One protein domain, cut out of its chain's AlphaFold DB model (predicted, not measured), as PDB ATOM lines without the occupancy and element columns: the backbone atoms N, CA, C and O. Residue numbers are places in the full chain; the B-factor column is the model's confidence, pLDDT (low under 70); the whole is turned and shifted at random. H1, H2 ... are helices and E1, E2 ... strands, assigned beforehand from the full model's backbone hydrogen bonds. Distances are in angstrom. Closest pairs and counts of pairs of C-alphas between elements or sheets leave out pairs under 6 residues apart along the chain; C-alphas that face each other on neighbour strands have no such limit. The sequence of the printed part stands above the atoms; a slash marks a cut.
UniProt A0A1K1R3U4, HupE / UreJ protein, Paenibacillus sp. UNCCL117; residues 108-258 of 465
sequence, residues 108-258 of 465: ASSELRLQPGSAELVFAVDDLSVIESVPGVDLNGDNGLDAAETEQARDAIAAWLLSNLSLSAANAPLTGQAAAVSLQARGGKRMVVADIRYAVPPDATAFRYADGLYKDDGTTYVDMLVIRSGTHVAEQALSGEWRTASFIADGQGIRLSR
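AT A GLANCE: This is residues 108 to 258 of the 465 residues of the protein "HupE / UreJ protein" of Paenibacillus sp. UNCCL117 (UniProt A0A1K1R3U4). Two twisted sheets make a sandwich, only partly face to face: E4, E5, E2, E1, E7 and E8 form a long wall, and E3, E6, E9 and E10 cover part of one of its faces. At the other end of that face sit three short helices, H1 to H3, with the loop 134 to 146 at the far end. The printed part has 151 residues, with three named helices and ten named strands in the order E1 E2 H1 H2 H3 E3 E4 E5 E6 E7 E8 E9 E10; the class is mixed, helices and strands. The larger sheet is mixed, the smaller antiparallel. The whole is compact, with a radius of gyration of the C-alphas of 15.6 A, yet elongated, spanning 50 by 30 by 28 A.

IN THESE COORDINATES: Find C-alpha 108 at (-27.664, -32.784, -55.860), where E1, residues 108 to 115, begins. Next come E2, 118 to 126, 26.5 A; H1, 127 to 133; H2, 147 to 152; H3, 154 to 164, 15.7 A; and E3, 165 to 169. E4, 176 to 186, bends by 71 degrees at residue 183; E5, 189 to 199, covers 31.4 A. Then read E6, 206 to 211; E7, 222 to 229; E8, 232 to 239; E9, 244 to 250; and E10, 253 to 257, ending at (-7.949, -41.000, -54.536).

HOW THE PARTS SIT: Start with the twisted sheet E4 E5 E2 E1 E7 E8. E1 and E2 are a hairpin, with N 113 and O 120 at 2.7 A. E1 and E7 are parallel at 16 degrees, with N 112 and O 226 at 2.8 A. In the sheet E3 E6 E9 E10, look at N 168 and O 208 of E3 and E6, 2.8 A. The facing parts of the sandwich are 9.9 A centre to centre. The helices and the larger sheet make two layers, helices on one face of a sheet. H3 is over E5 at a height of 8.1 A, across it at 70 degrees on the local plane. H2 is only just over E4, with 3 of its C-alphas; H1 stands up from the sheet at 50 degrees. In H1, H2 and H3 every O i to N i+4 pair is within hydrogen-bond range.

THE WHOLE: The farthest C-alphas, Asn 140 and Gln 252, are 50.7 A apart. The printed part has no cut; H1 to H2 is the long link. Look for pLDDT under 70 at residues 187 to 188, 215 to 220 and 258.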
ATOM      1  N   ALA A 108     -28.206 -33.547 -56.957       86.44
ATOM      2  CA  ALA A 108     -27.664 -32.784 -55.860       86.44
ATOM      3  C   ALA A 108     -26.373 -32.073 -56.263       86.44
ATOM      4  O   ALA A 108     -25.657 -32.470 -57.188       86.44
ATOM      5  N   SER A 109     -26.085 -30.992 -55.549       87.94
ATOM      6  CA  SER A 109     -24.788 -30.332 -55.599       87.94
ATOM      7  C   SER A 109     -24.226 -30.224 -54.192       87.94
ATOM      8  O   SER A 109     -24.876 -29.649 -53.314       87.94
ATOM      9  N   SER A 110     -22.997 -30.685 -54.017       91.81
ATOM     10  CA  SER A 110     -22.255 -30.623 -52.767       91.81
ATOM     11  C   SER A 110     -21.041 -29.726 -52.936       91.81
ATOM     12  O   SER A 110     -20.078 -30.093 -53.600       91.81
ATOM     13  N   GLU A 111     -21.037 -28.549 -52.317       92.50
ATOM     14  CA  GLU A 111     -19.847 -27.698 -52.275       92.50
ATOM     15  C   GLU A 111     -19.163 -27.816 -50.912       92.50
ATOM     16  O   GLU A 111     -19.631 -27.262 -49.918       92.50
ATOM     17  N   LEU A 112     -18.032 -28.521 -50.863       95.06
ATOM     18  CA  LEU A 112     -17.232 -28.717 -49.660       95.06
ATOM     19  C   LEU A 112     -16.060 -27.730 -49.620       95.06
ATOM     20  O   LEU A 112     -15.092 -27.850 -50.371       95.06
ATOM     21  N   ARG A 113     -16.116 -26.765 -48.704       94.69
ATOM     22  CA  ARG A 113     -15.083 -25.750 -48.472       94.69
ATOM     23  C   ARG A 113     -14.265 -26.105 -47.239       94.69
ATOM     24  O   ARG A 113     -14.772 -26.104 -46.120       94.69
ATOM     25  N   LEU A 114     -12.985 -26.381 -47.446       93.75
ATOM     26  CA  LEU A 114     -12.038 -26.757 -46.402       93.75
ATOM     27  C   LEU A 114     -11.249 -25.533 -45.945       93.75
ATOM     28  O   LEU A 114     -10.665 -24.808 -46.754       93.75
ATOM     29  N   GLN A 115     -11.223 -25.320 -44.633       90.56
ATOM     30  CA  GLN A 115     -10.470 -24.264 -43.969       90.56
ATOM     31  C   GLN A 115      -9.696 -24.861 -42.781       90.56
ATOM     32  O   GLN A 115     -10.067 -25.912 -42.253       90.56
ATOM     33  N   PRO A 116      -8.614 -24.222 -42.307       86.69
ATOM     34  CA  PRO A 116      -7.944 -24.674 -41.093       86.69
ATOM     35  C   PRO A 116      -8.926 -24.745 -39.913       86.69
ATOM     36  O   PRO A 116      -9.538 -23.743 -39.543       86.69
ATOM     37  N   GLY A 117      -9.096 -25.935 -39.332       90.81
ATOM     38  CA  GLY A 117      -9.969 -26.166 -38.174       90.81
ATOM     39  C   GLY A 117     -11.465 -26.347 -38.478       90.81
ATOM     40  O   GLY A 117     -12.231 -26.654 -37.565       90.81
ATOM     41  N   SER A 118     -11.912 -26.173 -39.727       94.31
ATOM     42  CA  SER A 118     -13.332 -26.309 -40.081       94.31
ATOM     43  C   SER A 118     -13.563 -26.720 -41.534       94.31
ATOM     44  O   SER A 118     -12.766 -26.425 -42.421       94.31
ATOM     45  N   ALA A 119     -14.685 -27.384 -41.787       95.81
ATOM     46  CA  ALA A 119     -15.191 -27.607 -43.133       95.81
ATOM     47  C   ALA A 119     -16.646 -27.153 -43.214       95.81
ATOM     48  O   ALA A 119     -17.427 -27.388 -42.291       95.81
ATOM     49  N   GLU A 120     -17.005 -26.510 -44.317       96.44
ATOM     50  CA  GLU A 120     -18.375 -26.106 -44.618       96.44
ATOM     51  C   GLU A 120     -18.845 -26.864 -45.858       96.44
ATOM     52  O   GLU A 120     -18.181 -26.826 -46.889       96.44
ATOM     53  N   LEU A 121     -19.966 -27.565 -45.753       96.88
ATOM     54  CA  LEU A 121     -20.632 -28.252 -46.849       96.88
ATOM     55  C   LEU A 121     -21.922 -27.503 -47.170       96.88
ATOM     56  O   LEU A 121     -22.818 -27.442 -46.333       96.88
ATOM     57  N   VAL A 122     -22.019 -26.958 -48.376       95.38
ATOM     58  CA  VAL A 122     -23.274 -26.432 -48.919       95.38
ATOM     59  C   VAL A 122     -23.883 -27.529 -49.777       95.38
ATOM     60  O   VAL A 122     -23.401 -27.792 -50.878       95.38
ATOM     61  N   PHE A 123     -24.912 -28.188 -49.258       94.88
ATOM     62  CA  PHE A 123     -25.625 -29.249 -49.958       94.88
ATOM     63  C   PHE A 123     -26.922 -28.697 -50.544       94.88
ATOM     64  O   PHE A 123     -27.674 -28.032 -49.836       94.88
ATOM     65  N   ALA A 124     -27.197 -28.956 -51.818       92.25
ATOM     66  CA  ALA A 124     -28.457 -28.596 -52.456       92.25
ATOM     67  C   ALA A 124     -29.079 -29.817 -53.122       92.25
ATOM     68  O   ALA A 124     -28.380 -30.522 -53.840       92.25
ATOM     69  N   VAL A 125     -30.379 -30.015 -52.930       91.25
ATOM     70  CA  VAL A 125     -31.171 -31.095 -53.533       91.25
ATOM     71  C   VAL A 125     -32.535 -30.549 -53.949       91.25
ATOM     72  O   VAL A 125     -32.991 -29.552 -53.386       91.25
ATOM     73  N   ASP A 126     -33.168 -31.134 -54.962       87.19
ATOM     74  CA  ASP A 126     -34.501 -30.715 -55.398       87.19
ATOM     75  C   ASP A 126     -35.557 -30.888 -54.293       87.19
ATOM     76  O   ASP A 126     -35.448 -31.745 -53.414       87.19
ATOM     77  N   ASP A 127     -36.575 -30.027 -54.316       88.69
ATOM     78  CA  ASP A 127     -37.650 -30.020 -53.322       88.69
ATOM     79  C   ASP A 127     -38.473 -31.315 -53.322       88.69
ATOM     80  O   ASP A 127     -38.852 -31.789 -52.253       88.69
ATOM     81  N   LEU A 128     -38.685 -31.924 -54.489       85.06
ATOM     82  CA  LEU A 128     -39.391 -33.198 -54.613       85.06
ATOM     83  C   LEU A 128     -38.689 -34.322 -53.836       85.06
ATOM     84  O   LEU A 128     -39.338 -35.038 -53.079       85.06
ATOM     85  N   SER A 129     -37.364 -34.419 -53.936       86.50
ATOM     86  CA  SER A 129     -36.562 -35.386 -53.179       86.50
ATOM     87  C   SER A 129     -36.729 -35.225 -51.663       86.50
ATOM     88  O   SER A 129     -36.758 -36.210 -50.918       86.50
ATOM     89  N   VAL A 130     -36.895 -33.985 -51.191       90.38
ATOM     90  CA  VAL A 130     -37.202 -33.699 -49.782       90.38
ATOM     91  C   VAL A 130     -38.623 -34.129 -49.429       90.38
ATOM     92  O   VAL A 130     -38.810 -34.751 -48.386       90.38
ATOM     93  N   ILE A 131     -39.609 -33.859 -50.290       89.06
ATOM     94  CA  ILE A 131     -41.010 -34.277 -50.102       89.06
ATOM     95  C   ILE A 131     -41.133 -35.796 -49.979       89.06
ATOM     96  O   ILE A 131     -41.831 -36.294 -49.096       89.06
ATOM     97  N   GLU A 132     -40.420 -36.536 -50.824       86.44
ATOM     98  CA  GLU A 132     -40.424 -37.999 -50.816       86.44
ATOM     99  C   GLU A 132     -39.741 -38.587 -49.572       86.44
ATOM    100  O   GLU A 132     -40.146 -39.641 -49.078       86.44
ATOM    101  N   SER A 133     -38.723 -37.900 -49.047       89.12
ATOM    102  CA  SER A 133     -37.866 -38.430 -47.982       89.12
ATOM    103  C   SER A 133     -38.226 -37.944 -46.577       89.12
ATOM    104  O   SER A 133     -37.898 -38.612 -45.594       89.12
ATOM    105  N   VAL A 134     -38.880 -36.785 -46.454       91.69
ATOM    106  CA  VAL A 134     -39.245 -36.149 -45.180       91.69
ATOM    107  C   VAL A 134     -40.773 -36.120 -45.056       91.69
ATOM    108  O   VAL A 134     -41.427 -35.242 -45.616       91.69
ATOM    109  N   PRO A 135     -41.383 -37.061 -44.311       89.94
ATOM    110  CA  PRO A 135     -42.836 -37.176 -44.249       89.94
ATOM    111  C   PRO A 135     -43.517 -35.914 -43.711       89.94
ATOM    112  O   PRO A 135     -43.162 -35.415 -42.643       89.94
ATOM    113  N   GLY A 136     -44.555 -35.450 -44.414       87.38
ATOM    114  CA  GLY A 136     -45.391 -34.326 -43.978       87.38
ATOM    115  C   GLY A 136     -44.747 -32.946 -44.131       87.38
ATOM    116  O   GLY A 136     -45.197 -32.009 -43.477       87.38
ATOM    117  N   VAL A 137     -43.697 -32.830 -44.951       91.44
ATOM    118  CA  VAL A 137     -43.051 -31.547 -45.266       91.44
ATOM    119  C   VAL A 137     -43.897 -30.667 -46.199       91.44
ATOM    120  O   VAL A 137     -43.947 -29.460 -45.991       91.44
ATOM    121  N   ASP A 138     -44.597 -31.265 -47.168       91.12
ATOM    122  CA  ASP A 138     -45.578 -30.590 -48.029       91.12
ATOM    123  C   ASP A 138     -46.932 -30.551 -47.299       91.12
ATOM    124  O   ASP A 138     -47.615 -31.572 -47.160       91.12
ATOM    125  N   LEU A 139     -47.282 -29.386 -46.749       90.44
ATOM    126  CA  LEU A 139     -48.466 -29.212 -45.906       90.44
ATOM    127  C   LEU A 139     -49.709 -28.905 -46.734       90.44
ATOM    128  O   LEU A 139     -50.828 -29.230 -46.320       90.44
ATOM    129  N   ASN A 140     -49.524 -28.232 -47.866       89.31
ATOM    130  CA  ASN A 140     -50.607 -27.792 -48.731       89.31
ATOM    131  C   ASN A 140     -50.948 -28.821 -49.835       89.31
ATOM    132  O   ASN A 140     -52.040 -28.750 -50.411       89.31
ATOM    133  N   GLY A 141     -50.080 -29.812 -50.059       87.50
ATOM    134  CA  GLY A 141     -50.252 -30.911 -51.006       87.50
ATOM    135  C   GLY A 141     -50.108 -30.492 -52.469       87.50
ATOM    136  O   GLY A 141     -50.724 -31.121 -53.338       87.50
ATOM    137  N   ASP A 142     -49.377 -29.413 -52.754       85.69
ATOM    138  CA  ASP A 142     -49.191 -28.881 -54.106       85.69
ATOM    139  C   ASP A 142     -48.017 -29.519 -54.873       85.69
ATOM    140  O   ASP A 142     -47.777 -29.164 -56.033       85.69
ATOM    141  N   ASN A 143     -47.364 -30.533 -54.281       82.62
ATOM    142  CA  ASN A 143     -46.152 -31.192 -54.782       82.62
ATOM    143  C   ASN A 143     -44.998 -30.201 -54.952       82.62
ATOM    144  O   ASN A 143     -44.275 -30.188 -55.957       82.62
ATOM    145  N   GLY A 144     -44.851 -29.329 -53.967       86.38
ATOM    146  CA  GLY A 144     -43.843 -28.305 -53.939       86.38
ATOM    147  C   GLY A 144     -43.567 -27.818 -52.540       86.38
ATOM    148  O   GLY A 144     -44.416 -27.895 -51.670       86.38
ATOM    149  N   LEU A 145     -42.358 -27.301 -52.337       90.44
ATOM    150  CA  LEU A 145     -42.047 -26.603 -51.097       90.44
ATOM    151  C   LEU A 145     -42.093 -25.100 -51.307       90.44
ATOM    152  O   LEU A 145     -41.561 -24.570 -52.293       90.44
ATOM    153  N   ASP A 146     -42.701 -24.410 -50.348       92.81
ATOM    154  CA  ASP A 146     -42.533 -22.979 -50.156       92.81
ATOM    155  C   ASP A 146     -41.554 -22.655 -49.010       92.81
ATOM    156  O   ASP A 146     -41.008 -23.525 -48.319       92.81
ATOM    157  N   ALA A 147     -41.257 -21.364 -48.837       92.38
ATOM    158  CA  ALA A 147     -40.312 -20.911 -47.821       92.38
ATOM    159  C   ALA A 147     -40.810 -21.148 -46.382       92.38
ATOM    160  O   ALA A 147     -39.986 -21.330 -45.490       92.38
ATOM    161  N   ALA A 148     -42.124 -21.133 -46.143       93.38
ATOM    162  CA  ALA A 148     -42.707 -21.354 -44.825       93.38
ATOM    163  C   ALA A 148     -42.698 -22.843 -44.454       93.38
ATOM    164  O   ALA A 148     -42.307 -23.181 -43.339       93.38
ATOM    165  N   GLU A 149     -43.044 -23.724 -45.394       95.12
ATOM    166  CA  GLU A 149     -42.961 -25.181 -45.234       95.12
ATOM    167  C   GLU A 149     -41.516 -25.630 -44.996       95.12
ATOM    168  O   GLU A 149     -41.232 -26.356 -44.041       95.12
ATOM    169  N   THR A 150     -40.577 -25.103 -45.792       94.81
ATOM    170  CA  THR A 150     -39.139 -25.372 -45.623       94.81
ATOM    171  C   THR A 150     -38.637 -24.916 -44.252       94.81
ATOM    172  O   THR A 150     -37.863 -25.622 -43.608       94.81
ATOM    173  N   GLU A 151     -39.080 -23.745 -43.780       94.06
ATOM    174  CA  GLU A 151     -38.683 -23.228 -42.469       94.06
ATOM    175  C   GLU A 151     -39.275 -24.053 -41.324       94.06
ATOM    176  O   GLU A 151     -38.572 -24.372 -40.366       94.06
ATOM    177  N   GLN A 152     -40.548 -24.441 -41.429       94.06
ATOM    178  CA  GLN A 152     -41.223 -25.249 -40.416       94.06
ATOM    179  C   GLN A 152     -40.614 -26.652 -40.294       94.06
ATOM    180  O   GLN A 152     -40.528 -27.191 -39.190       94.06
ATOM    181  N   ALA A 153     -40.163 -27.230 -41.407       94.94
ATOM    182  CA  ALA A 153     -39.536 -28.546 -41.448       94.94
ATOM    183  C   ALA A 153     -38.001 -28.514 -41.362       94.94
ATOM    184  O   ALA A 153     -37.370 -29.565 -41.487       94.94
ATOM    185  N   ARG A 154     -37.388 -27.345 -41.121       95.44
ATOM    186  CA  ARG A 154     -35.927 -27.141 -41.107       95.44
ATOM    187  C   ARG A 154     -35.175 -28.235 -40.352       95.44
ATOM    188  O   ARG A 154     -34.228 -28.805 -40.889       95.44
ATOM    189  N   ASP A 155     -35.592 -28.531 -39.123       95.25
ATOM    190  CA  ASP A 155     -34.896 -29.492 -38.261       95.25
ATOM    191  C   ASP A 155     -35.046 -30.935 -38.761       95.25
ATOM    192  O   ASP A 155     -34.100 -31.720 -38.683       95.25
ATOM    193  N   ALA A 156     -36.209 -31.283 -39.319       95.94
ATOM    194  CA  ALA A 156     -36.454 -32.600 -39.901       95.94
ATOM    195  C   ALA A 156     -35.618 -32.810 -41.173       95.94
ATOM    196  O   ALA A 156     -34.975 -33.848 -41.322       95.94
ATOM    197  N   ILE A 157     -35.562 -31.795 -42.043       96.00
ATOM    198  CA  ILE A 157     -34.725 -31.794 -43.249       96.00
ATOM    199  C   ILE A 157     -33.245 -31.902 -42.862       96.00
ATOM    200  O   ILE A 157     -32.523 -32.742 -43.395       96.00
ATOM    201  N   ALA A 158     -32.790 -31.097 -41.897       96.00
ATOM    202  CA  ALA A 158     -31.415 -31.138 -41.410       96.00
ATOM    203  C   ALA A 158     -31.040 -32.513 -40.835       96.00
ATOM    204  O   ALA A 158     -29.965 -33.031 -41.135       96.00
ATOM    205  N   ALA A 159     -31.920 -33.123 -40.034       95.38
ATOM    206  CA  ALA A 159     -31.697 -34.450 -39.469       95.38
ATOM    207  C   ALA A 159     -31.611 -35.531 -40.557       95.38
ATOM    208  O   ALA A 159     -30.711 -36.372 -40.515       95.38
ATOM    209  N   TRP A 160     -32.503 -35.484 -41.551       95.06
ATOM    210  CA  TRP A 160     -32.463 -36.387 -42.699       95.06
ATOM    211  C   TRP A 160     -31.146 -36.254 -43.476       95.06
ATOM    212  O   TRP A 160     -30.465 -37.261 -43.688       95.06
ATOM    213  N   LEU A 161     -30.724 -35.032 -43.811       95.31
ATOM    214  CA  LEU A 161     -29.456 -34.793 -44.505       95.31
ATOM    215  C   LEU A 161     -28.254 -35.286 -43.693       95.31
ATOM    216  O   LEU A 161     -27.425 -36.020 -44.217       95.31
ATOM    217  N   LEU A 162     -28.176 -34.961 -42.400       94.88
ATOM    218  CA  LEU A 162     -27.073 -35.391 -41.530       94.88
ATOM    219  C   LEU A 162     -27.025 -36.910 -41.304       94.88
ATOM    220  O   LEU A 162     -25.973 -37.434 -40.946       94.88
ATOM    221  N   SER A 163     -28.141 -37.619 -41.500       93.94
ATOM    222  CA  SER A 163     -28.178 -39.085 -41.430       93.94
ATOM    223  C   SER A 163     -27.690 -39.771 -42.710       93.94
ATOM    224  O   SER A 163     -27.233 -40.911 -42.647       93.94
ATOM    225  N   ASN A 164     -27.748 -39.077 -43.853       93.31
ATOM    226  CA  ASN A 164     -27.372 -39.617 -45.162       93.31
ATOM    227  C   ASN A 164     -26.016 -39.106 -45.662       93.31
ATOM    228  O   ASN A 164     -25.325 -39.812 -46.391       93.31
ATOM    229  N   LEU A 165     -25.610 -37.902 -45.264       95.06
ATOM    230  CA  LEU A 165     -24.349 -37.291 -45.666       95.06
ATOM    231  C   LEU A 165     -23.301 -37.484 -44.576       95.06
ATOM    232  O   LEU A 165     -23.506 -37.120 -43.417       95.06
ATOM    233  N   SER A 166     -22.138 -38.007 -44.954       94.25
ATOM    234  CA  SER A 166     -21.036 -38.214 -44.017       94.25
ATOM    235  C   SER A 166     -19.740 -37.600 -44.523       94.25
ATOM    236  O   SER A 166     -19.370 -37.717 -45.690       94.25
ATOM    237  N   LEU A 167     -19.025 -36.954 -43.605       96.25
ATOM    238  CA  LEU A 167     -17.671 -36.472 -43.817       96.25
ATOM    239  C   LEU A 167     -16.786 -37.070 -42.732       96.25
ATOM    240  O   LEU A 167     -17.145 -37.099 -41.558       96.25
ATOM    241  N   SER A 168     -15.617 -37.547 -43.124       95.12
ATOM    242  CA  SER A 168     -14.609 -38.082 -42.218       95.12
ATOM    243  C   SER A 168     -13.254 -37.474 -42.532       95.12
ATOM    244  O   SER A 168     -12.964 -37.151 -43.684       95.12
ATOM    245  N   ALA A 169     -12.436 -37.320 -41.499       93.31
ATOM    246  CA  ALA A 169     -11.063 -36.852 -41.595       93.31
ATOM    247  C   ALA A 169     -10.146 -37.854 -40.891       93.31
ATOM    248  O   ALA A 169     -10.465 -38.322 -39.800       93.31
ATOM    249  N   ALA A 170      -9.026 -38.217 -41.522       83.00
ATOM    250  CA  ALA A 170      -8.081 -39.212 -41.001       83.00
ATOM    251  C   ALA A 170      -8.753 -40.538 -40.554       83.00
ATOM    252  O   ALA A 170      -8.387 -41.120 -39.536       83.00
ATOM    253  N   ASN A 171      -9.745 -41.009 -41.323       79.12
ATOM    254  CA  ASN A 171     -10.571 -42.196 -41.045       79.12
ATOM    255  C   ASN A 171     -11.466 -42.116 -39.790       79.12
ATOM    256  O   ASN A 171     -12.018 -43.135 -39.376       79.12
ATOM    257  N   ALA A 172     -11.655 -40.932 -39.202       88.88
ATOM    258  CA  ALA A 172     -12.620 -40.697 -38.131       88.88
ATOM    259  C   ALA A 172     -13.818 -39.879 -38.654       88.88
ATOM    260  O   ALA A 172     -13.610 -38.862 -39.324       88.88
ATOM    261  N   PRO A 173     -15.072 -40.288 -38.379       93.44
ATOM    262  CA  PRO A 173     -16.249 -39.526 -38.784       93.44
ATOM    263  C   PRO A 173     -16.311 -38.182 -38.052       93.44
ATOM    264  O   PRO A 173     -16.068 -38.101 -36.847       93.44
ATOM    265  N   LEU A 174     -16.657 -37.127 -38.785       95.06
ATOM    266  CA  LEU A 174     -16.897 -35.795 -38.247       95.06
ATOM    267  C   LEU A 174     -18.388 -35.614 -37.963       95.06
ATOM    268  O   LEU A 174     -19.242 -36.083 -38.710       95.06
ATOM    269  N   THR A 175     -18.708 -34.899 -36.887       95.00
ATOM    270  CA  THR A 175     -20.094 -34.532 -36.574       95.00
ATOM    271  C   THR A 175     -20.438 -33.218 -37.266       95.00
ATOM    272  O   THR A 175     -19.821 -32.191 -36.983       95.00
ATOM    273  N   GLY A 176     -21.405 -33.265 -38.182       93.25
ATOM    274  CA  GLY A 176     -21.939 -32.083 -38.851       93.25
ATOM    275  C   GLY A 176     -22.994 -31.374 -38.003       93.25
ATOM    276  O   GLY A 176     -23.740 -32.010 -37.259       93.25
ATOM    277  N   GLN A 177     -23.070 -30.054 -38.130       94.81
ATOM    278  CA  GLN A 177     -24.131 -29.222 -37.569       94.81
ATOM    279  C   GLN A 177     -24.741 -28.387 -38.692       94.81
ATOM    280  O   GLN A 177     -24.031 -27.613 -39.336       94.81
ATOM    281  N   ALA A 178     -26.043 -28.539 -38.931       93.19
ATOM    282  CA  ALA A 178     -26.753 -27.713 -39.898       93.19
ATOM    283  C   ALA A 178     -26.868 -26.276 -39.360       93.19
ATOM    284  O   ALA A 178     -27.503 -26.030 -38.337       93.19
ATOM    285  N   ALA A 179     -26.214 -25.335 -40.033       91.62
ATOM    286  CA  ALA A 179     -26.240 -23.914 -39.717       91.62
ATOM    287  C   ALA A 179     -27.477 -23.219 -40.306       91.62
ATOM    288  O   ALA A 179     -28.022 -22.307 -39.683       91.62
ATOM    289  N   ALA A 180     -27.920 -23.644 -41.490       93.50
ATOM    290  CA  ALA A 180     -29.112 -23.128 -42.152       93.50
ATOM    291  C   ALA A 180     -29.716 -24.181 -43.090       93.50
ATOM    292  O   ALA A 180     -28.993 -25.006 -43.642       93.50
ATOM    293  N   VAL A 181     -31.033 -24.112 -43.286       96.12
ATOM    294  CA  VAL A 181     -31.763 -24.785 -44.368       96.12
ATOM    295  C   VAL A 181     -32.672 -23.738 -44.995       96.12
ATOM    296  O   VAL A 181     -33.326 -22.980 -44.278       96.12
ATOM    297  N   SER A 182     -32.669 -23.644 -46.319       94.56
ATOM    298  CA  SER A 182     -33.418 -22.625 -47.055       94.56
ATOM    299  C   SER A 182     -33.862 -23.136 -48.417       94.56
ATOM    300  O   SER A 182     -33.234 -24.024 -48.984       94.56
ATOM    301  N   LEU A 183     -34.917 -22.539 -48.965       93.69
ATOM    302  CA  LEU A 183     -35.347 -22.788 -50.335       93.69
ATOM    303  C   LEU A 183     -34.714 -21.755 -51.273       93.69
ATOM    304  O   LEU A 183     -34.820 -20.549 -51.043       93.69
ATOM    305  N   GLN A 184     -34.061 -22.213 -52.338       89.69
ATOM    306  CA  GLN A 184     -33.401 -21.361 -53.327       89.69
ATOM    307  C   GLN A 184     -33.795 -21.771 -54.745       89.69
ATOM    308  O   GLN A 184     -33.985 -22.948 -55.034       89.69
ATOM    309  N   ALA A 185     -33.874 -20.802 -55.658       81.94
ATOM    310  CA  ALA A 185     -34.028 -21.091 -57.078       81.94
ATOM    311  C   ALA A 185     -32.645 -21.269 -57.725       81.94
ATOM    312  O   ALA A 185     -31.871 -20.312 -57.788       81.94
ATOM    313  N   ARG A 186     -32.333 -22.469 -58.231       74.00
ATOM    314  CA  ARG A 186     -31.106 -22.755 -59.005       74.00
ATOM    315  C   ARG A 186     -31.486 -23.404 -60.332       74.00
ATOM    316  O   ARG A 186     -32.343 -24.278 -60.361       74.00
ATOM    317  N   GLY A 187     -30.933 -22.920 -61.446       63.28
ATOM    318  CA  GLY A 187     -31.245 -23.461 -62.782       63.28
ATOM    319  C   GLY A 187     -32.725 -23.374 -63.203       63.28
ATOM    320  O   GLY A 187     -33.130 -24.033 -64.153       63.28
ATOM    321  N   GLY A 188     -33.548 -22.574 -62.512       67.12
ATOM    322  CA  GLY A 188     -35.000 -22.512 -62.729       67.12
ATOM    323  C   GLY A 188     -35.818 -23.556 -61.955       67.12
ATOM    324  O   GLY A 188     -37.035 -23.591 -62.129       67.12
ATOM    325  N   LYS A 189     -35.187 -24.359 -61.089       73.81
ATOM    326  CA  LYS A 189     -35.843 -25.285 -60.153       73.81
ATOM    327  C   LYS A 189     -35.761 -24.788 -58.710       73.81
ATOM    328  O   LYS A 189     -34.864 -24.015 -58.362       73.81
ATOM    329  N   ARG A 190     -36.703 -25.240 -57.880       85.25
ATOM    330  CA  ARG A 190     -36.683 -25.053 -56.425       85.25
ATOM    331  C   ARG A 190     -35.759 -26.106 -55.816       85.25
ATOM    332  O   ARG A 190     -35.969 -27.295 -56.012       85.25
ATOM    333  N   MET A 191     -34.738 -25.652 -55.106       88.88
ATOM    334  CA  MET A 191     -33.755 -26.498 -54.440       88.88
ATOM    335  C   MET A 191     -33.762 -26.180 -52.951       88.88
ATOM    336  O   MET A 191     -33.693 -25.010 -52.562       88.88
ATOM    337  N   VAL A 192     -33.796 -27.212 -52.122       93.56
ATOM    338  CA  VAL A 192     -33.534 -27.091 -50.693       93.56
ATOM    339  C   VAL A 192     -32.025 -27.092 -50.494       93.56
ATOM    340  O   VAL A 192     -31.332 -28.022 -50.900       93.56
ATOM    341  N   VAL A 193     -31.513 -26.022 -49.894       94.81
ATOM    342  CA  VAL A 193     -30.088 -25.790 -49.658       94.81
ATOM    343  C   VAL A 193     -29.815 -25.796 -48.164       94.81
ATOM    344  O   VAL A 193     -30.397 -24.996 -47.428       94.81
ATOM    345  N   ALA A 194     -28.913 -26.673 -47.734       96.25
ATOM    346  CA  ALA A 194     -28.459 -26.800 -46.362       96.25
ATOM    347  C   ALA A 194     -26.975 -26.439 -46.231       96.25
ATOM    348  O   ALA A 194     -26.122 -26.988 -46.929       96.25
ATOM    349  N   ASP A 195     -26.675 -25.553 -45.285       96.38
ATOM    350  CA  ASP A 195     -25.311 -25.218 -44.887       96.38
ATOM    351  C   ASP A 195     -24.934 -26.075 -43.678       96.38
ATOM    352  O   ASP A 195     -25.492 -25.902 -42.594       96.38
ATOM    353  N   ILE A 196     -23.989 -26.997 -43.834       97.38
ATOM    354  CA  ILE A 196     -23.542 -27.911 -42.780       97.38
ATOM    355  C   ILE A 196     -22.095 -27.594 -42.414       97.38
ATOM    356  O   ILE A 196     -21.213 -27.549 -43.267       97.38
ATOM    357  N   ARG A 197     -21.826 -27.395 -41.124       97.00
ATOM    358  CA  ARG A 197     -20.481 -27.129 -40.605       97.00
ATOM    359  C   ARG A 197     -19.927 -28.331 -39.860       97.00
ATOM    360  O   ARG A 197     -20.623 -28.943 -39.055       97.00
ATOM    361  N   TYR A 198     -18.647 -28.604 -40.075       96.56
ATOM    362  CA  TYR A 198     -17.891 -29.650 -39.401       96.56
ATOM    363  C   TYR A 198     -16.689 -29.033 -38.687       96.56
ATOM    364  O   TYR A 198     -15.959 -28.221 -39.261       96.56
ATOM    365  N   ALA A 199     -16.453 -29.452 -37.445       95.44
ATOM    366  CA  ALA A 199     -15.187 -29.197 -36.767       95.44
ATOM    367  C   ALA A 199     -14.141 -30.189 -37.291       95.44
ATOM    368  O   ALA A 199     -14.366 -31.399 -37.253       95.44
ATOM    369  N   VAL A 200     -13.012 -29.684 -37.788       93.81
ATOM    370  CA  VAL A 200     -11.970 -30.499 -38.430       93.81
ATOM    371  C   VAL A 200     -10.678 -30.396 -37.619       93.81
ATOM    372  O   VAL A 200     -10.307 -29.284 -37.237       93.81
ATOM    373  N   PRO A 201      -9.958 -31.502 -37.356       91.44
ATOM    374  CA  PRO A 201      -8.625 -31.428 -36.763       91.44
ATOM    375  C   PRO A 201      -7.698 -30.524 -37.603       91.44
ATOM    376  O   PRO A 201      -7.650 -30.696 -38.821       91.44
ATOM    377  N   PRO A 202      -6.964 -29.559 -37.013       85.25
ATOM    378  CA  PRO A 202      -6.193 -28.566 -37.773       85.25
ATOM    379  C   PRO A 202      -5.123 -29.148 -38.710       85.25
ATOM    380  O   PRO A 202      -4.706 -28.487 -39.657       85.25
ATOM    381  N   ASP A 203      -4.664 -30.362 -38.423       86.38
ATOM    382  CA  ASP A 203      -3.637 -31.121 -39.131       86.38
ATOM    383  C   ASP A 203      -4.209 -32.181 -40.091       86.38
ATOM    384  O   ASP A 203      -3.451 -32.876 -40.773       86.38
ATOM    385  N   ALA A 204      -5.537 -32.304 -40.181       89.38
ATOM    386  CA  ALA A 204      -6.173 -33.238 -41.094       89.38
ATOM    387  C   ALA A 204      -5.949 -32.827 -42.555       89.38
ATOM    388  O   ALA A 204      -6.358 -31.754 -42.994       89.38
ATOM    389  N   THR A 205      -5.341 -33.728 -43.323       89.94
ATOM    390  CA  THR A 205      -5.119 -33.560 -44.767       89.94
ATOM    391  C   THR A 205      -5.857 -34.601 -45.602       89.94
ATOM    392  O   THR A 205      -6.062 -34.381 -46.789       89.94
ATOM    393  N   ALA A 206      -6.282 -35.718 -45.007       92.12
ATOM    394  CA  ALA A 206      -7.008 -36.789 -45.682       92.12
ATOM    395  C   ALA A 206      -8.477 -36.794 -45.261       92.12
ATOM    396  O   ALA A 206      -8.783 -36.833 -44.065       92.12
ATOM    397  N   PHE A 207      -9.367 -36.805 -46.248       94.19
ATOM    398  CA  PHE A 207     -10.806 -36.711 -46.066       94.19
ATOM    399  C   PHE A 207     -11.532 -37.763 -46.897       94.19
ATOM    400  O   PHE A 207     -11.063 -38.175 -47.960       94.19
ATOM    401  N   ARG A 208     -12.709 -38.162 -46.421       94.25
ATOM    402  CA  ARG A 208     -13.647 -38.999 -47.165       94.25
ATOM    403  C   ARG A 208     -15.052 -38.451 -46.977       94.25
ATOM    404  O   ARG A 208     -15.537 -38.373 -45.847       94.25
ATOM    405  N   TYR A 209     -15.656 -38.052 -48.087       94.69
ATOM    406  CA  TYR A 209     -17.046 -37.629 -48.189       94.69
ATOM    407  C   TYR A 209     -17.863 -38.771 -48.792       94.69
ATOM    408  O   TYR A 209     -17.438 -39.363 -49.787       94.69
ATOM    409  N   ALA A 210     -19.007 -39.090 -48.198       92.25
ATOM    410  CA  ALA A 210     -19.927 -40.072 -48.748       92.25
ATOM    411  C   ALA A 210     -21.368 -39.569 -48.696       92.25
ATOM    412  O   ALA A 210     -21.824 -39.079 -47.660       92.25
ATOM    413  N   ASP A 211     -22.055 -39.761 -49.816       91.56
ATOM    414  CA  ASP A 211     -23.455 -39.417 -50.015       91.56
ATOM    415  C   ASP A 211     -24.314 -40.691 -50.045       91.56
ATOM    416  O   ASP A 211     -24.284 -41.470 -50.999       91.56
ATOM    417  N   GLY A 212     -25.063 -40.920 -48.969       88.12
ATOM    418  CA  GLY A 212     -25.943 -42.072 -48.800       88.12
ATOM    419  C   GLY A 212     -27.331 -41.930 -49.423       88.12
ATOM    420  O   GLY A 212     -28.087 -42.901 -49.390       88.12
ATOM    421  N   LEU A 213     -27.687 -40.775 -49.994       86.31
ATOM    422  CA  LEU A 213     -29.035 -40.536 -50.513       86.31
ATOM    423  C   LEU A 213     -29.364 -41.488 -51.668       86.31
ATOM    424  O   LEU A 213     -28.634 -41.556 -52.655       86.31
ATOM    425  N   TYR A 214     -30.481 -42.211 -51.569       77.00
ATOM    426  CA  TYR A 214     -30.973 -43.133 -52.603       77.00
ATOM    427  C   TYR A 214     -29.981 -44.233 -53.023       77.00
ATOM    428  O   TYR A 214     -30.035 -44.719 -54.155       77.00
ATOM    429  N   LYS A 215     -29.030 -44.610 -52.157       69.12
ATOM    430  CA  LYS A 215     -27.989 -45.594 -52.501       69.12
ATOM    431  C   LYS A 215     -28.570 -46.964 -52.883       69.12
ATOM    432  O   LYS A 215     -28.042 -47.600 -53.789       69.12
ATOM    433  N   ASP A 216     -29.672 -47.366 -52.255       63.84
ATOM    434  CA  ASP A 216     -30.274 -48.697 -52.424       63.84
ATOM    435  C   ASP A 216     -31.557 -48.696 -53.281       63.84
ATOM    436  O   ASP A 216     -32.153 -49.747 -53.513       63.84
ATOM    437  N   ASP A 217     -31.965 -47.537 -53.806       59.44
ATOM    438  CA  ASP A 217     -33.276 -47.365 -54.452       59.44
ATOM    439  C   ASP A 217     -33.238 -47.523 -55.983       59.44
ATOM    440  O   ASP A 217     -34.245 -47.339 -56.667       59.44
ATOM    441  N   GLY A 218     -32.077 -47.862 -56.557       57.56
ATOM    442  CA  GLY A 218     -31.914 -48.027 -58.009       57.56
ATOM    443  C   GLY A 218     -32.161 -46.742 -58.811       57.56
ATOM    444  O   GLY A 218     -32.407 -46.806 -60.017       57.56
ATOM    445  N   THR A 219     -32.113 -45.581 -58.151       64.25
ATOM    446  CA  THR A 219     -32.373 -44.282 -58.772       64.25
ATOM    447  C   THR A 219     -31.211 -43.847 -59.660       64.25
ATOM    448  O   THR A 219     -30.059 -44.257 -59.494       64.25
ATOM    449  N   THR A 220     -31.498 -42.954 -60.607       66.62
ATOM    450  CA  THR A 220     -30.480 -42.275 -61.417       66.62
ATOM    451  C   THR A 220     -29.909 -41.036 -60.724       66.62
ATOM    452  O   THR A 220     -29.437 -40.135 -61.404       66.62
ATOM    453  N   TYR A 221     -29.958 -40.966 -59.392       79.12
ATOM    454  CA  TYR A 221     -29.471 -39.824 -58.622       79.12
ATOM    455  C   TYR A 221     -27.972 -39.564 -58.859       79.12
ATOM    456  O   TYR A 221     -27.159 -40.498 -58.912       79.12
ATOM    457  N   VAL A 222     -27.611 -38.284 -58.984       80.12
ATOM    458  CA  VAL A 222     -26.224 -37.827 -59.141       80.12
ATOM    459  C   VAL A 222     -25.980 -36.633 -58.224       80.12
ATOM    460  O   VAL A 222     -26.688 -35.635 -58.314       80.12
ATOM    461  N   ASP A 223     -24.924 -36.711 -57.418       86.50
ATOM    462  CA  ASP A 223     -24.391 -35.586 -56.648       86.50
ATOM    463  C   ASP A 223     -23.095 -35.084 -57.288       86.50
ATOM    464  O   ASP A 223     -22.160 -35.856 -57.523       86.50
ATOM    465  N   MET A 224     -23.023 -33.790 -57.599       86.31
ATOM    466  CA  MET A 224     -21.762 -33.165 -57.990       86.31
ATOM    467  C   MET A 224     -21.053 -32.603 -56.770       86.31
ATOM    468  O   MET A 224     -21.430 -31.555 -56.244       86.31
ATOM    469  N   LEU A 225     -19.955 -33.252 -56.392       89.06
ATOM    470  CA  LEU A 225     -19.072 -32.764 -55.349       89.06
ATOM    471  C   LEU A 225     -18.036 -31.797 -55.928       89.06
ATOM    472  O   LEU A 225     -17.195 -32.184 -56.742       89.06
ATOM    473  N   VAL A 226     -18.039 -30.562 -55.434       88.44
ATOM    474  CA  VAL A 226     -17.002 -29.548 -55.646       88.44
ATOM    475  C   VAL A 226     -16.254 -29.341 -54.335       88.44
ATOM    476  O   VAL A 226     -16.818 -28.873 -53.351       88.44
ATOM    477  N   ILE A 227     -14.963 -29.654 -54.314       90.50
ATOM    478  CA  ILE A 227     -14.095 -29.493 -53.146       90.50
ATOM    479  C   ILE A 227     -13.230 -28.258 -53.357       90.50
ATOM    480  O   ILE A 227     -12.537 -28.149 -54.369       90.50
ATOM    481  N   ARG A 228     -13.225 -27.344 -52.387       89.75
ATOM    482  CA  ARG A 228     -12.391 -26.139 -52.384       89.75
ATOM    483  C   ARG A 228     -11.466 -26.131 -51.176       89.75
ATOM    484  O   ARG A 228     -11.919 -26.297 -50.048       89.75
ATOM    485  N   SER A 229     -10.183 -25.880 -51.409       89.62
ATOM    486  CA  SER A 229      -9.172 -25.693 -50.364       89.62
ATOM    487  C   SER A 229      -8.198 -24.604 -50.804       89.62
ATOM    488  O   SER A 229      -7.435 -24.779 -51.757       89.62
ATOM    489  N   GLY A 230      -8.265 -23.437 -50.159       85.44
ATOM    490  CA  GLY A 230      -7.532 -22.250 -50.609       85.44
ATOM    491  C   GLY A 230      -7.898 -21.873 -52.051       85.44
ATOM    492  O   GLY A 230      -9.055 -21.595 -52.353       85.44
ATOM    493  N   THR A 231      -6.909 -21.866 -52.949       80.75
ATOM    494  CA  THR A 231      -7.099 -21.606 -54.390       80.75
ATOM    495  C   THR A 231      -7.353 -22.867 -55.215       80.75
ATOM    496  O   THR A 231      -7.588 -22.767 -56.418       80.75
ATOM    497  N   HIS A 232      -7.264 -24.050 -54.606       83.06
ATOM    498  CA  HIS A 232      -7.404 -25.323 -55.302       83.06
ATOM    499  C   HIS A 232      -8.860 -25.771 -55.324       83.06
ATOM    500  O   HIS A 232      -9.587 -25.628 -54.337       83.06
ATOM    501  N   VAL A 233      -9.267 -26.326 -56.465       83.44
ATOM    502  CA  VAL A 233     -10.615 -26.839 -56.700       83.44
ATOM    503  C   VAL A 233     -10.508 -28.224 -57.323       83.44
ATOM    504  O   VAL A 233      -9.753 -28.408 -58.276       83.44
ATOM    505  N   ALA A 234     -11.262 -29.180 -56.791       82.00
ATOM    506  CA  ALA A 234     -11.434 -30.504 -57.374       82.00
ATOM    507  C   ALA A 234     -12.922 -30.828 -57.501       82.00
ATOM    508  O   ALA A 234     -13.739 -30.337 -56.727       82.00
ATOM    509  N   GLU A 235     -13.260 -31.665 -58.474       82.38
ATOM    510  CA  GLU A 235     -14.641 -32.007 -58.809       82.38
ATOM    511  C   GLU A 235     -14.782 -33.514 -58.994       82.38
ATOM    512  O   GLU A 235     -13.915 -34.160 -59.597       82.38
ATOM    513  N   GLN A 236     -15.888 -34.071 -58.509       83.12
ATOM    514  CA  GLN A 236     -16.226 -35.473 -58.691       83.12
ATOM    515  C   GLN A 236     -17.744 -35.656 -58.757       83.12
ATOM    516  O   GLN A 236     -18.462 -35.268 -57.843       83.12
ATOM    517  N   ALA A 237     -18.222 -36.308 -59.819       81.88
ATOM    518  CA  ALA A 237     -19.594 -36.798 -59.876       81.88
ATOM    519  C   ALA A 237     -19.716 -38.091 -59.052       81.88
ATOM    520  O   ALA A 237     -18.955 -39.038 -59.275       81.88
ATOM    521  N   LEU A 238     -20.674 -38.129 -58.130       84.38
ATOM    522  CA  LEU A 238     -21.019 -39.272 -57.292       84.38
ATOM    523  C   LEU A 238     -22.347 -39.852 -57.780       84.38
ATOM    524  O   LEU A 238     -23.351 -39.149 -57.846       84.38
ATOM    525  N   SER A 239     -22.354 -41.121 -58.187       79.94
ATOM    526  CA  SER A 239     -23.536 -41.745 -58.802       79.94
ATOM    527  C   SER A 239     -23.468 -43.269 -58.773       79.94
ATOM    528  O   SER A 239     -22.375 -43.843 -58.766       79.94
ATOM    529  N   GLY A 240     -24.630 -43.929 -58.787       74.38
ATOM    530  CA  GLY A 240     -24.720 -45.394 -58.739       74.38
ATOM    531  C   GLY A 240     -23.988 -45.964 -57.521       74.38
ATOM    532  O   GLY A 240     -24.172 -45.463 -56.417       74.38
ATOM    533  N   GLU A 241     -23.116 -46.950 -57.738       70.75
ATOM    534  CA  GLU A 241     -22.251 -47.543 -56.698       70.75
ATOM    535  C   GLU A 241     -21.144 -46.585 -56.205       70.75
ATOM    536  O   GLU A 241     -20.605 -46.730 -55.108       70.75
ATOM    537  N   TRP A 242     -20.807 -45.558 -56.991       74.75
ATOM    538  CA  TRP A 242     -19.695 -44.641 -56.732       74.75
ATOM    539  C   TRP A 242     -20.160 -43.421 -55.931       74.75
ATOM    540  O   TRP A 242     -20.185 -42.298 -56.434       74.75
ATOM    541  N   ARG A 243     -20.536 -43.646 -54.668       85.44
ATOM    542  CA  ARG A 243     -21.094 -42.627 -53.754       85.44
ATOM    543  C   ARG A 243     -20.098 -42.019 -52.770       85.44
ATOM    544  O   ARG A 243     -20.471 -41.464 -51.739       85.44
ATOM    545  N   THR A 244     -18.808 -42.185 -53.021       88.12
ATOM    546  CA  THR A 244     -17.764 -41.768 -52.085       88.12
ATOM    547  C   THR A 244     -16.619 -41.091 -52.823       88.12
ATOM    548  O   THR A 244     -16.139 -41.580 -53.847       88.12
ATOM    549  N   ALA A 245     -16.164 -39.972 -52.266       89.56
ATOM    550  CA  ALA A 245     -14.951 -39.278 -52.662       89.56
ATOM    551  C   ALA A 245     -13.942 -39.323 -51.514       89.56
ATOM    552  O   ALA A 245     -14.151 -38.706 -50.468       89.56
ATOM    553  N   SER A 246     -12.830 -40.020 -51.731       90.38
ATOM    554  CA  SER A 246     -11.671 -40.018 -50.836       90.38
ATOM    555  C   SER A 246     -10.600 -39.113 -51.434       90.38
ATOM    556  O   SER A 246     -10.265 -39.236 -52.612       90.38
ATOM    557  N   PHE A 247     -10.072 -38.166 -50.664       90.56
ATOM    558  CA  PHE A 247      -9.158 -37.161 -51.196       90.56
ATOM    559  C   PHE A 247      -8.174 -36.634 -50.155       90.56
ATOM    560  O   PHE A 247      -8.433 -36.634 -48.953       90.56
ATOM    561  N   ILE A 248      -7.026 -36.171 -50.643       90.50
ATOM    562  CA  ILE A 248      -6.020 -35.472 -49.849       90.50
ATOM    563  C   ILE A 248      -6.078 -34.000 -50.233       90.50
ATOM    564  O   ILE A 248      -5.872 -33.665 -51.396       90.50
ATOM    565  N   ALA A 249      -6.356 -33.134 -49.268       89.56
ATOM    566  CA  ALA A 249      -6.247 -31.691 -49.397       89.56
ATOM    567  C   ALA A 249      -5.054 -31.237 -48.551       89.56
ATOM    568  O   ALA A 249      -5.173 -31.011 -47.347       89.56
ATOM    569  N   ASP A 250      -3.889 -31.150 -49.187       82.12
ATOM    570  CA  ASP A 250      -2.696 -30.555 -48.595       82.12
ATOM    571  C   ASP A 250      -2.497 -29.149 -49.185       82.12
ATOM    572  O   ASP A 250      -3.081 -28.797 -50.209       82.12
ATOM    573  N   GLY A 251      -1.697 -28.293 -48.548       75.00
ATOM    574  CA  GLY A 251      -1.441 -26.938 -49.061       75.00
ATOM    575  C   GLY A 251      -0.793 -26.886 -50.458       75.00
ATOM    576  O   GLY A 251      -0.489 -25.794 -50.926       75.00
ATOM    577  N   GLN A 252      -0.535 -28.035 -51.101       78.12
ATOM    578  CA  GLN A 252      -0.041 -28.133 -52.473       78.12
ATOM    579  C   GLN A 252      -1.136 -28.462 -53.497       78.12
ATOM    580  O   GLN A 252      -0.867 -28.375 -54.695       78.12
ATOM    581  N   GLY A 253      -2.336 -28.854 -53.064       83.19
ATOM    582  CA  GLY A 253      -3.447 -29.159 -53.957       83.19
ATOM    583  C   GLY A 253      -4.483 -30.105 -53.361       83.19
ATOM    584  O   GLY A 253      -4.387 -30.552 -52.219       83.19
ATOM    585  N   ILE A 254      -5.486 -30.434 -54.176       85.31
ATOM    586  CA  ILE A 254      -6.487 -31.450 -53.848       85.31
ATOM    587  C   ILE A 254      -6.264 -32.649 -54.765       85.31
ATOM    588  O   ILE A 254      -6.384 -32.540 -55.982       85.31
ATOM    589  N   ARG A 255      -5.957 -33.808 -54.182       85.75
ATOM    590  CA  ARG A 255      -5.726 -35.061 -54.906       85.75
ATOM    591  C   ARG A 255      -6.846 -36.045 -54.604       85.75
ATOM    592  O   ARG A 255      -6.940 -36.555 -53.488       85.75
ATOM    593  N   LEU A 256      -7.673 -36.329 -55.607       84.12
ATOM    594  CA  LEU A 256      -8.702 -37.365 -55.520       84.12
ATOM    595  C   LEU A 256      -8.044 -38.752 -55.576       84.12
ATOM    596  O   LEU A 256      -7.237 -39.035 -56.461       84.12
ATOM    597  N   SER A 257      -8.394 -39.611 -54.625       75.69
ATOM    598  CA  SER A 257      -7.949 -41.000 -54.536       75.69
ATOM    599  C   SER A 257      -9.117 -41.904 -54.919       75.69
ATOM    600  O   SER A 257     -10.163 -41.876 -54.276       75.69
ATOM    601  N   ARG A 258      -8.960 -42.711 -55.973       58.56
ATOM    602  CA  ARG A 258      -9.942 -43.755 -56.294       58.56
ATOM    603  C   ARG A 258      -9.752 -44.893 -55.290       58.56
ATOM    604  O   ARG A 258      -8.688 -45.505 -55.273       58.56
TER     605      ARG A 258